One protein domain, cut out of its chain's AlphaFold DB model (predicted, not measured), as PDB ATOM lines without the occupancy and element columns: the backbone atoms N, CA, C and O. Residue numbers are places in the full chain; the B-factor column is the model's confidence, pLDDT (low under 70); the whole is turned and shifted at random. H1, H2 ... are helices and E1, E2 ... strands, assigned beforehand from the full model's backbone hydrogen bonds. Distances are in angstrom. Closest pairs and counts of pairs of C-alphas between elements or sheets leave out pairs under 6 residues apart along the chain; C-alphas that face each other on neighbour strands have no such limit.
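This is residues 114 to 183 of the 274 residues of an uncharacterized protein of viral metagenome (UniProt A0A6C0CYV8). With little regular structure, this is a long rod: a ribbon of two antiparallel strands, E1 and E2, lies in the middle, helix H1 makes one end, and loops, residues 114 to 134 and 170 to 183, gather toward the other. The printed part has 70 residues, in the order E1, H1, E2; the class is mixed, with 21 residues in named elements. It is only just extended, close to loose, with a radius of gyration of the C-alphas of 17.0 A, and spans 50 by 22 by 20 A.

E1 is residues 135 to 138, beginning at C-alpha 135 (210.124, 185.923, 132.574). E2 is residues 166 to 169, ending at C-alpha 169 (214.502, 185.006, 134.793). H1, residues 143 to 155, is 19.0 A long.

E1 and E2 are antiparallel at 156 degrees; N 135 and O 169 are 2.8 A apart, within hydrogen-bond range. A tight link joins E1 to H1, a short one H1 to E2. In H1, 7 of 9 O i to N i+4 pairs are within range.

The C-alphas farthest apart, Gly 127 and Leu 155, are 50.5 A apart. Residues 153 to 158 stand free, of which 153 to 155 belong to H1. The printed part has no cut, and no printed residue is under 70 in pLDDT.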
ATOM      1  N   ILE A 114     212.847 171.177 133.599       70.69
ATOM      2  CA  ILE A 114     213.064 171.546 132.200       70.69
ATOM      3  C   ILE A 114     212.981 173.077 132.096       70.69
ATOM      4  O   ILE A 114     211.961 173.647 132.497       70.69
ATOM      5  N   PRO A 115     214.029 173.760 131.594       77.25
ATOM      6  CA  PRO A 115     213.971 175.197 131.374       77.25
ATOM      7  C   PRO A 115     212.865 175.524 130.372       77.25
ATOM      8  O   PRO A 115     212.680 174.823 129.378       77.25
ATOM      9  N   LEU A 116     212.127 176.603 130.634       81.06
ATOM     10  CA  LEU A 116     211.056 177.064 129.751       81.06
ATOM     11  C   LEU A 116     211.620 177.601 128.430       81.06
ATOM     12  O   LEU A 116     210.960 177.530 127.396       81.06
ATOM     13  N   THR A 117     212.851 178.113 128.481       83.31
ATOM     14  CA  THR A 117     213.636 178.533 127.322       83.31
ATOM     15  C   THR A 117     215.063 178.028 127.454       83.31
ATOM     16  O   THR A 117     215.686 178.185 128.502       83.31
ATOM     17  N   ASP A 118     215.590 177.452 126.376       84.94
ATOM     18  CA  ASP A 118     217.010 177.124 126.279       84.94
ATOM     19  C   ASP A 118     217.835 178.401 126.070       84.94
ATOM     20  O   ASP A 118     217.739 179.057 125.030       84.94
ATOM     21  N   ILE A 119     218.648 178.743 127.069       85.12
ATOM     22  CA  ILE A 119     219.533 179.913 127.062       85.12
ATOM     23  C   ILE A 119     220.566 179.814 125.954       85.12
ATOM     24  O   ILE A 119     220.962 180.830 125.397       85.12
ATOM     25  N   ASN A 120     221.029 178.609 125.638       86.06
ATOM     26  CA  ASN A 120     222.130 178.426 124.700       86.06
ATOM     27  C   ASN A 120     221.658 178.470 123.244       86.06
ATOM     28  O   ASN A 120     222.468 178.323 122.329       86.06
ATOM     29  N   ASN A 121     220.358 178.671 123.012       88.56
ATOM     30  CA  ASN A 121     219.822 178.769 121.672       88.56
ATOM     31  C   ASN A 121     220.267 180.094 121.015       88.56
ATOM     32  O   ASN A 121     219.855 181.167 121.468       88.56
ATOM     33  N   PRO A 122     221.048 180.049 119.918       89.50
ATOM     34  CA  PRO A 122     221.602 181.244 119.283       89.50
ATOM     35  C   PRO A 122     220.539 182.166 118.675       89.50
ATOM     36  O   PRO A 122     220.820 183.333 118.437       89.50
ATOM     37  N   ILE A 123     219.313 181.684 118.442       93.12
ATOM     38  CA  ILE A 123     218.209 182.503 117.907       93.12
ATOM     39  C   ILE A 123     217.856 183.655 118.860       93.12
ATOM     40  O   ILE A 123     217.406 184.711 118.422       93.12
ATOM     41  N   TYR A 124     218.062 183.456 120.163       91.38
ATOM     42  CA  TYR A 124     217.727 184.433 121.196       91.38
ATOM     43  C   TYR A 124     218.865 185.402 121.520       91.38
ATOM     44  O   TYR A 124     218.715 186.212 122.433       91.38
ATOM     45  N   TRP A 125     219.969 185.362 120.776       91.88
ATOM     46  CA  TRP A 125     221.126 186.224 120.992       91.88
ATOM     47  C   TRP A 125     221.446 187.046 119.743       91.88
ATOM     48  O   TRP A 125     221.569 186.505 118.647       91.88
ATOM     49  N   ASP A 126     221.621 188.355 119.915       90.31
ATOM     50  CA  ASP A 126     222.274 189.234 118.936       90.31
ATOM     51  C   ASP A 126     223.605 189.705 119.528       90.31
ATOM     52  O   ASP A 126     223.667 190.663 120.303       90.31
ATOM     53  N   GLY A 127     224.667 188.951 119.235       89.56
ATOM     54  CA  GLY A 127     225.944 189.091 119.933       89.56
ATOM     55  C   GLY A 127     225.778 188.795 121.433       89.56
ATOM     56  O   GLY A 127     225.224 187.752 121.779       89.56
ATOM     57  N   PRO A 128     226.225 189.685 122.336       92.12
ATOM     58  CA  PRO A 128     226.024 189.529 123.775       92.12
ATOM     59  C   PRO A 128     224.627 189.967 124.241       92.12
ATOM     60  O   PRO A 128     224.312 189.844 125.417       92.12
ATOM     61  N   ILE A 129     223.766 190.498 123.365       92.38
ATOM     62  CA  ILE A 129     222.442 190.984 123.768       92.38
ATOM     63  C   ILE A 129     221.426 189.843 123.729       92.38
ATOM     64  O   ILE A 129     221.204 189.221 122.688       92.38
ATOM     65  N   TRP A 130     220.755 189.614 124.858       92.25
ATOM     66  CA  TRP A 130     219.606 188.715 124.936       92.25
ATOM     67  C   TRP A 130     218.370 189.351 124.288       92.25
ATOM     68  O   TRP A 130     217.844 190.349 124.780       92.25
ATOM     69  N   ASN A 131     217.884 188.724 123.220       92.38
ATOM     70  CA  ASN A 131     216.637 189.041 122.513       92.38
ATOM     71  C   ASN A 131     215.531 188.004 122.769       92.38
ATOM     72  O   ASN A 131     214.450 188.080 122.183       92.38
ATOM     73  N   GLY A 132     215.809 186.999 123.598       90.38
ATOM     74  CA  GLY A 132     214.851 185.963 123.946       90.38
ATOM     75  C   GLY A 132     213.755 186.428 124.906       90.38
ATOM     76  O   GLY A 132     213.727 187.578 125.354       90.38
ATOM     77  N   PRO A 133     212.836 185.516 125.260       90.75
ATOM     78  CA  PRO A 133     211.812 185.798 126.252       90.75
ATOM     79  C   PRO A 133     212.434 186.137 127.613       90.75
ATOM     80  O   PRO A 133     213.471 185.602 128.007       90.75
ATOM     81  N   ILE A 134     211.772 187.037 128.337       92.06
ATOM     82  CA  ILE A 134     212.119 187.414 129.706       92.06
ATOM     83  C   ILE A 134     210.915 187.091 130.579       92.06
ATOM     84  O   ILE A 134     209.789 187.506 130.294       92.06
ATOM     85  N   TYR A 135     211.156 186.348 131.650       91.75
ATOM     86  CA  TYR A 135     210.124 185.923 132.574       91.75
ATOM     87  C   TYR A 135     210.143 186.768 133.838       91.75
ATOM     88  O   TYR A 135     211.191 187.044 134.426       91.75
ATOM     89  N   LEU A 136     208.941 187.124 134.278       91.19
ATOM     90  CA  LEU A 136     208.698 187.888 135.486       91.19
ATOM     91  C   LEU A 136     207.862 187.066 136.453       91.19
ATOM     92  O   LEU A 136     206.841 186.484 136.083       91.19
ATOM     93  N   LYS A 137     208.279 187.054 137.715       89.00
ATOM     94  CA  LYS A 137     207.537 186.430 138.806       89.00
ATOM     95  C   LYS A 137     207.345 187.438 139.917       89.00
ATOM     96  O   LYS A 137     208.298 187.829 140.581       89.00
ATOM     97  N   GLY A 138     206.101 187.853 140.107       87.25
ATOM     98  CA  GLY A 138     205.704 188.622 141.277       87.25
ATOM     99  C   GLY A 138     205.497 187.712 142.482       87.25
ATOM    100  O   GLY A 138     205.051 186.566 142.346       87.25
ATOM    101  N   ASP A 139     205.795 188.231 143.669       83.69
ATOM    102  CA  ASP A 139     205.322 187.616 144.904       83.69
ATOM    103  C   ASP A 139     203.787 187.581 144.934       83.69
ATOM    104  O   ASP A 139     203.098 188.426 144.356       83.69
ATOM    105  N   LYS A 140     203.228 186.576 145.614       82.00
ATOM    106  CA  LYS A 140     201.775 186.465 145.756       82.00
ATOM    107  C   LYS A 140     201.250 187.640 146.577       82.00
ATOM    108  O   LYS A 140     201.762 187.930 147.657       82.00
ATOM    109  N   ILE A 141     200.189 188.269 146.080       83.56
ATOM    110  CA  ILE A 141     199.448 189.293 146.814       83.56
ATOM    111  C   ILE A 141     198.881 188.639 148.084       83.56
ATOM    112  O   ILE A 141     198.205 187.614 148.012       83.56
ATOM    113  N   GLY A 142     199.183 189.206 149.254       83.81
ATOM    114  CA  GLY A 142     198.642 188.710 150.521       83.81
ATOM    115  C   GLY A 142     197.126 188.918 150.620       83.81
ATOM    116  O   GLY A 142     196.591 189.863 150.044       83.81
ATOM    117  N   GLU A 143     196.440 188.093 151.414       85.38
ATOM    118  CA  GLU A 143     194.967 188.086 151.531       85.38
ATOM    119  C   GLU A 143     194.346 189.447 151.897       85.38
ATOM    120  O   GLU A 143     193.208 189.752 151.546       85.38
ATOM    121  N   LYS A 144     195.088 190.296 152.618       85.31
ATOM    122  CA  LYS A 144     194.643 191.656 152.954       85.31
ATOM    123  C   LYS A 144     194.515 192.536 151.706       85.31
ATOM    124  O   LYS A 144     193.565 193.302 151.584       85.31
ATOM    125  N   TRP A 145     195.480 192.427 150.799       86.69
ATOM    126  CA  TRP A 145     195.527 193.214 149.574       86.69
ATOM    127  C   TRP A 145     194.557 192.688 148.524       86.69
ATOM    128  O   TRP A 145     193.969 193.494 147.814       86.69
ATOM    129  N   THR A 146     194.326 191.374 148.462       87.31
ATOM    130  CA  THR A 146     193.299 190.817 147.570       87.31
ATOM    131  C   THR A 146     191.913 191.337 147.945       87.31
ATOM    132  O   THR A 146     191.213 191.845 147.079       87.31
ATOM    133  N   LYS A 147     191.565 191.342 149.242       88.31
ATOM    134  CA  LYS A 147     190.300 191.924 149.727       88.31
ATOM    135  C   LYS A 147     190.176 193.409 149.384       88.31
ATOM    136  O   LYS A 147     189.141 193.830 148.887       88.31
ATOM    137  N   TYR A 148     191.240 194.187 149.594       89.25
ATOM    138  CA  TYR A 148     191.261 195.598 149.202       89.25
ATOM    139  C   TYR A 148     191.007 195.782 147.699       89.25
ATOM    140  O   TYR A 148     190.197 196.626 147.330       89.25
ATOM    141  N   ILE A 149     191.669 194.998 146.843       88.31
ATOM    142  CA  ILE A 149     191.493 195.074 145.387       88.31
ATOM    143  C   ILE A 149     190.055 194.702 145.002       88.31
ATOM    144  O   ILE A 149     189.447 195.401 144.196       88.31
ATOM    145  N   ASP A 150     189.490 193.653 145.602       88.81
ATOM    146  CA  ASP A 150     188.117 193.209 145.334       88.81
ATOM    147  C   ASP A 150     187.063 194.241 145.763       88.81
ATOM    148  O   ASP A 150     186.048 194.412 145.083       88.81
ATOM    149  N   ASP A 151     187.293 194.938 146.877       88.50
ATOM    150  CA  ASP A 151     186.407 195.997 147.365       88.50
ATOM    151  C   ASP A 151     186.562 197.286 146.545       88.50
ATOM    152  O   ASP A 151     185.564 197.917 146.185       88.50
ATOM    153  N   ALA A 152     187.796 197.647 146.183       86.56
ATOM    154  CA  ALA A 152     188.091 198.801 145.341       86.56
ATOM    155  C   ALA A 152     187.500 198.633 143.929       86.56
ATOM    156  O   ALA A 152     186.817 199.530 143.443       86.56
ATOM    157  N   ASN A 153     187.629 197.448 143.321       87.25
ATOM    158  CA  ASN A 153     187.058 197.132 142.004       87.25
ATOM    159  C   ASN A 153     185.543 197.386 141.900       87.25
ATOM    160  O   ASN A 153     185.036 197.601 140.801       87.25
ATOM    161  N   LYS A 154     184.800 197.344 143.014       87.25
ATOM    162  CA  LYS A 154     183.342 197.546 143.018       87.25
ATOM    163  C   LYS A 154     182.931 199.016 143.092       87.25
ATOM    164  O   LYS A 154     181.818 199.341 142.689       87.25
ATOM    165  N   LEU A 155     183.764 199.878 143.678       81.62
ATOM    166  CA  LEU A 155     183.337 201.199 144.160       81.62
ATOM    167  C   LEU A 155     184.286 202.345 143.790       81.62
ATOM    168  O   LEU A 155     183.891 203.501 143.936       81.62
ATOM    169  N   SER A 156     185.512 202.075 143.331       81.25
ATOM    170  CA  SER A 156     186.508 203.115 143.062       81.25
ATOM    171  C   SER A 156     186.863 203.245 141.580       81.25
ATOM    172  O   SER A 156     186.915 202.279 140.825       81.25
ATOM    173  N   SER A 157     187.148 204.480 141.161       84.56
ATOM    174  CA  SER A 157     187.692 204.799 139.835       84.56
ATOM    175  C   SER A 157     189.221 204.686 139.771       84.56
ATOM    176  O   SER A 157     189.805 204.830 138.701       84.56
ATOM    177  N   SER A 158     189.885 204.471 140.912       84.12
ATOM    178  CA  SER A 158     191.332 204.279 141.021       84.12
ATOM    179  C   SER A 158     191.669 203.246 142.097       84.12
ATOM    180  O   SER A 158     190.960 203.109 143.098       84.12
ATOM    181  N   ILE A 159     192.749 202.495 141.877       85.88
ATOM    182  CA  ILE A 159     193.209 201.417 142.761       85.88
ATOM    183  C   ILE A 159     194.706 201.591 142.983       85.88
ATOM    184  O   ILE A 159     195.455 201.838 142.036       85.88
ATOM    185  N   ILE A 160     195.149 201.454 144.232       83.38
ATOM    186  CA  ILE A 160     196.571 201.468 144.580       83.38
ATOM    187  C   ILE A 160     197.062 200.023 144.610       83.38
ATOM    188  O   ILE A 160     196.708 199.255 145.501       83.38
ATOM    189  N   ILE A 161     197.890 199.649 143.638       81.38
ATOM    190  CA  ILE A 161     198.527 198.331 143.608       81.38
ATOM    191  C   ILE A 161     199.858 198.435 144.364       81.38
ATOM    192  O   ILE A 161     200.690 199.271 144.006       81.38
ATOM    193  N   PRO A 162     200.085 197.632 145.418       78.75
ATOM    194  CA  PRO A 162     201.349 197.662 146.142       78.75
ATOM    195  C   PRO A 162     202.493 197.172 145.251       78.75
ATOM    196  O   PRO A 162     202.353 196.176 144.539       78.75
ATOM    197  N   ASN A 163     203.654 197.826 145.347       76.19
ATOM    198  CA  ASN A 163     204.879 197.345 144.711       76.19
ATOM    199  C   ASN A 163     205.368 196.088 145.438       76.19
ATOM    200  O   ASN A 163     206.018 196.156 146.484       76.19
ATOM    201  N   LEU A 164     205.011 194.930 144.892       82.31
ATOM    202  CA  LEU A 164     205.527 193.639 145.325       82.31
ATOM    203  C   LEU A 164     206.900 193.400 144.700       82.31
ATOM    204  O   LEU A 164     207.202 193.912 143.623       82.31
ATOM    205  N   LYS A 165     207.734 192.606 145.378       85.88
ATOM    206  CA  LYS A 165     209.035 192.226 144.830       85.88
ATOM    207  C   LYS A 165     208.805 191.417 143.555       85.88
ATOM    208  O   LYS A 165     208.103 190.402 143.569       85.88
ATOM    209  N   THR A 166     209.374 191.894 142.458       89.75
ATOM    210  CA  THR A 166     209.410 191.193 141.180       89.75
ATOM    211  C   THR A 166     210.744 190.482 141.051       89.75
ATOM    212  O   THR A 166     211.785 190.994 141.455       89.75
ATOM    213  N   LYS A 167     210.696 189.265 140.519       92.38
ATOM    214  CA  LYS A 167     211.874 188.473 140.195       92.38
ATOM    215  C   LYS A 167     211.964 188.258 138.697       92.38
ATOM    216  O   LYS A 167     210.936 188.082 138.041       92.38
ATOM    217  N   TRP A 168     213.186 188.219 138.197       93.12
ATOM    218  CA  TRP A 168     213.525 188.131 136.782       93.12
ATOM    219  C   TRP A 168     214.168 186.784 136.469       93.12
ATOM    220  O   TRP A 168     214.889 186.229 137.298       93.12
ATOM    221  N   SER A 169     213.898 186.245 135.284       92.38
ATOM    222  CA  SER A 169     214.502 185.006 134.793       92.38
ATOM    223  C   SER A 169     214.571 185.006 133.268       92.38
ATOM    224  O   SER A 169     213.657 185.509 132.617       92.38
ATOM    225  N   ARG A 170     215.622 184.409 132.695       90.25
ATOM    226  CA  ARG A 170     215.740 184.167 131.243       90.25
ATOM    227  C   ARG A 170     215.292 182.751 130.850       90.25
ATOM    228  O   ARG A 170     214.744 182.550 129.775       90.25
ATOM    229  N   ASP A 171     215.409 181.798 131.771       87.75
ATOM    230  CA  ASP A 171     215.231 180.359 131.509       87.75
ATOM    231  C   ASP A 171     213.946 179.819 132.153       87.75
ATOM    232  O   ASP A 171     213.540 178.682 131.918       87.75
ATOM    233  N   GLY A 172     213.316 180.611 133.027       84.38
ATOM    234  CA  GLY A 172     212.137 180.232 133.811       84.38
ATOM    235  C   GLY A 172     212.441 179.384 135.057       84.38
ATOM    236  O   GLY A 172     211.548 179.170 135.879       84.38
ATOM    237  N   LEU A 173     213.691 178.941 135.235       86.31
ATOM    238  CA  LEU A 173     214.156 178.175 136.401       86.31
ATOM    239  C   LEU A 173     214.844 179.065 137.442       86.31
ATOM    240  O   LEU A 173     214.473 179.045 138.617       86.31
ATOM    241  N   ASN A 174     215.825 179.857 137.002       89.00
ATOM    242  CA  ASN A 174     216.666 180.681 137.868       89.00
ATOM    243  C   ASN A 174     216.061 182.077 138.035       89.00
ATOM    244  O   ASN A 174     215.877 182.782 137.045       89.00
ATOM    245  N   TRP A 175     215.732 182.472 139.269       91.44
ATOM    246  CA  TRP A 175     215.034 183.726 139.570       91.44
ATOM    247  C   TRP A 175     215.917 184.686 140.370       91.44
ATOM    248  O   TRP A 175     216.376 184.330 141.456       91.44
ATOM    249  N   TYR A 176     216.061 185.913 139.878       92.19
ATOM    250  CA  TYR A 176     216.913 186.970 140.436       92.19
ATOM    251  C   TYR A 176     216.095 188.207 140.811       92.19
ATOM    252  O   TYR A 176     214.941 188.315 140.399       92.19
ATOM    253  N   ASN A 177     216.642 189.134 141.600       91.38
ATOM    254  CA  ASN A 177     215.899 190.334 142.014       91.38
ATOM    255  C   ASN A 177     215.923 191.427 140.939       91.38
ATOM    256  O   ASN A 177     214.985 192.218 140.846       91.38
ATOM    257  N   SER A 178     216.964 191.432 140.109       91.12
ATOM    258  CA  SER A 178     217.174 192.412 139.043       91.12
ATOM    259  C   SER A 178     217.384 191.707 137.704       91.12
ATOM    260  O   SER A 178     217.787 190.546 137.668       91.12
ATOM    261  N   TYR A 179     217.128 192.401 136.593       89.88
ATOM    262  CA  TYR A 179     217.412 191.856 135.263       89.88
ATOM    263  C   TYR A 179     218.919 191.671 135.034       89.88
ATOM    264  O   TYR A 179     219.340 190.637 134.525       89.88
ATOM    265  N   ASP A 180     219.733 192.618 135.499       91.12
ATOM    266  CA  ASP A 180     221.190 192.578 135.323       91.12
ATOM    267  C   ASP A 180     221.834 191.413 136.089       91.12
ATOM    268  O   ASP A 180     222.779 190.798 135.611       91.12
ATOM    269  N   GLU A 181     221.249 191.018 137.226       91.12
ATOM    270  CA  GLU A 181     221.661 189.832 137.994       91.12
ATOM    271  C   GLU A 181     221.446 188.515 137.229       91.12
ATOM    272  O   GLU A 181     222.004 187.487 137.610       91.12
ATOM    273  N   THR A 182     220.644 188.519 136.156       89.00
ATOM    274  CA  THR A 182     220.485 187.340 135.288       89.00
ATOM    275  C   THR A 182     221.704 187.101 134.391       89.00
ATOM    276  O   THR A 182     221.767 186.069 133.714       89.00
ATOM    277  N   PHE A 183     222.666 188.028 134.374       90.25
ATOM    278  CA  PHE A 183     223.907 187.955 133.609       90.25
ATOM    279  C   PHE A 183     225.124 187.901 134.534       90.25
ATOM    280  O   PHE A 183     225.085 188.337 135.685       90.25
TER     281      PHE A 183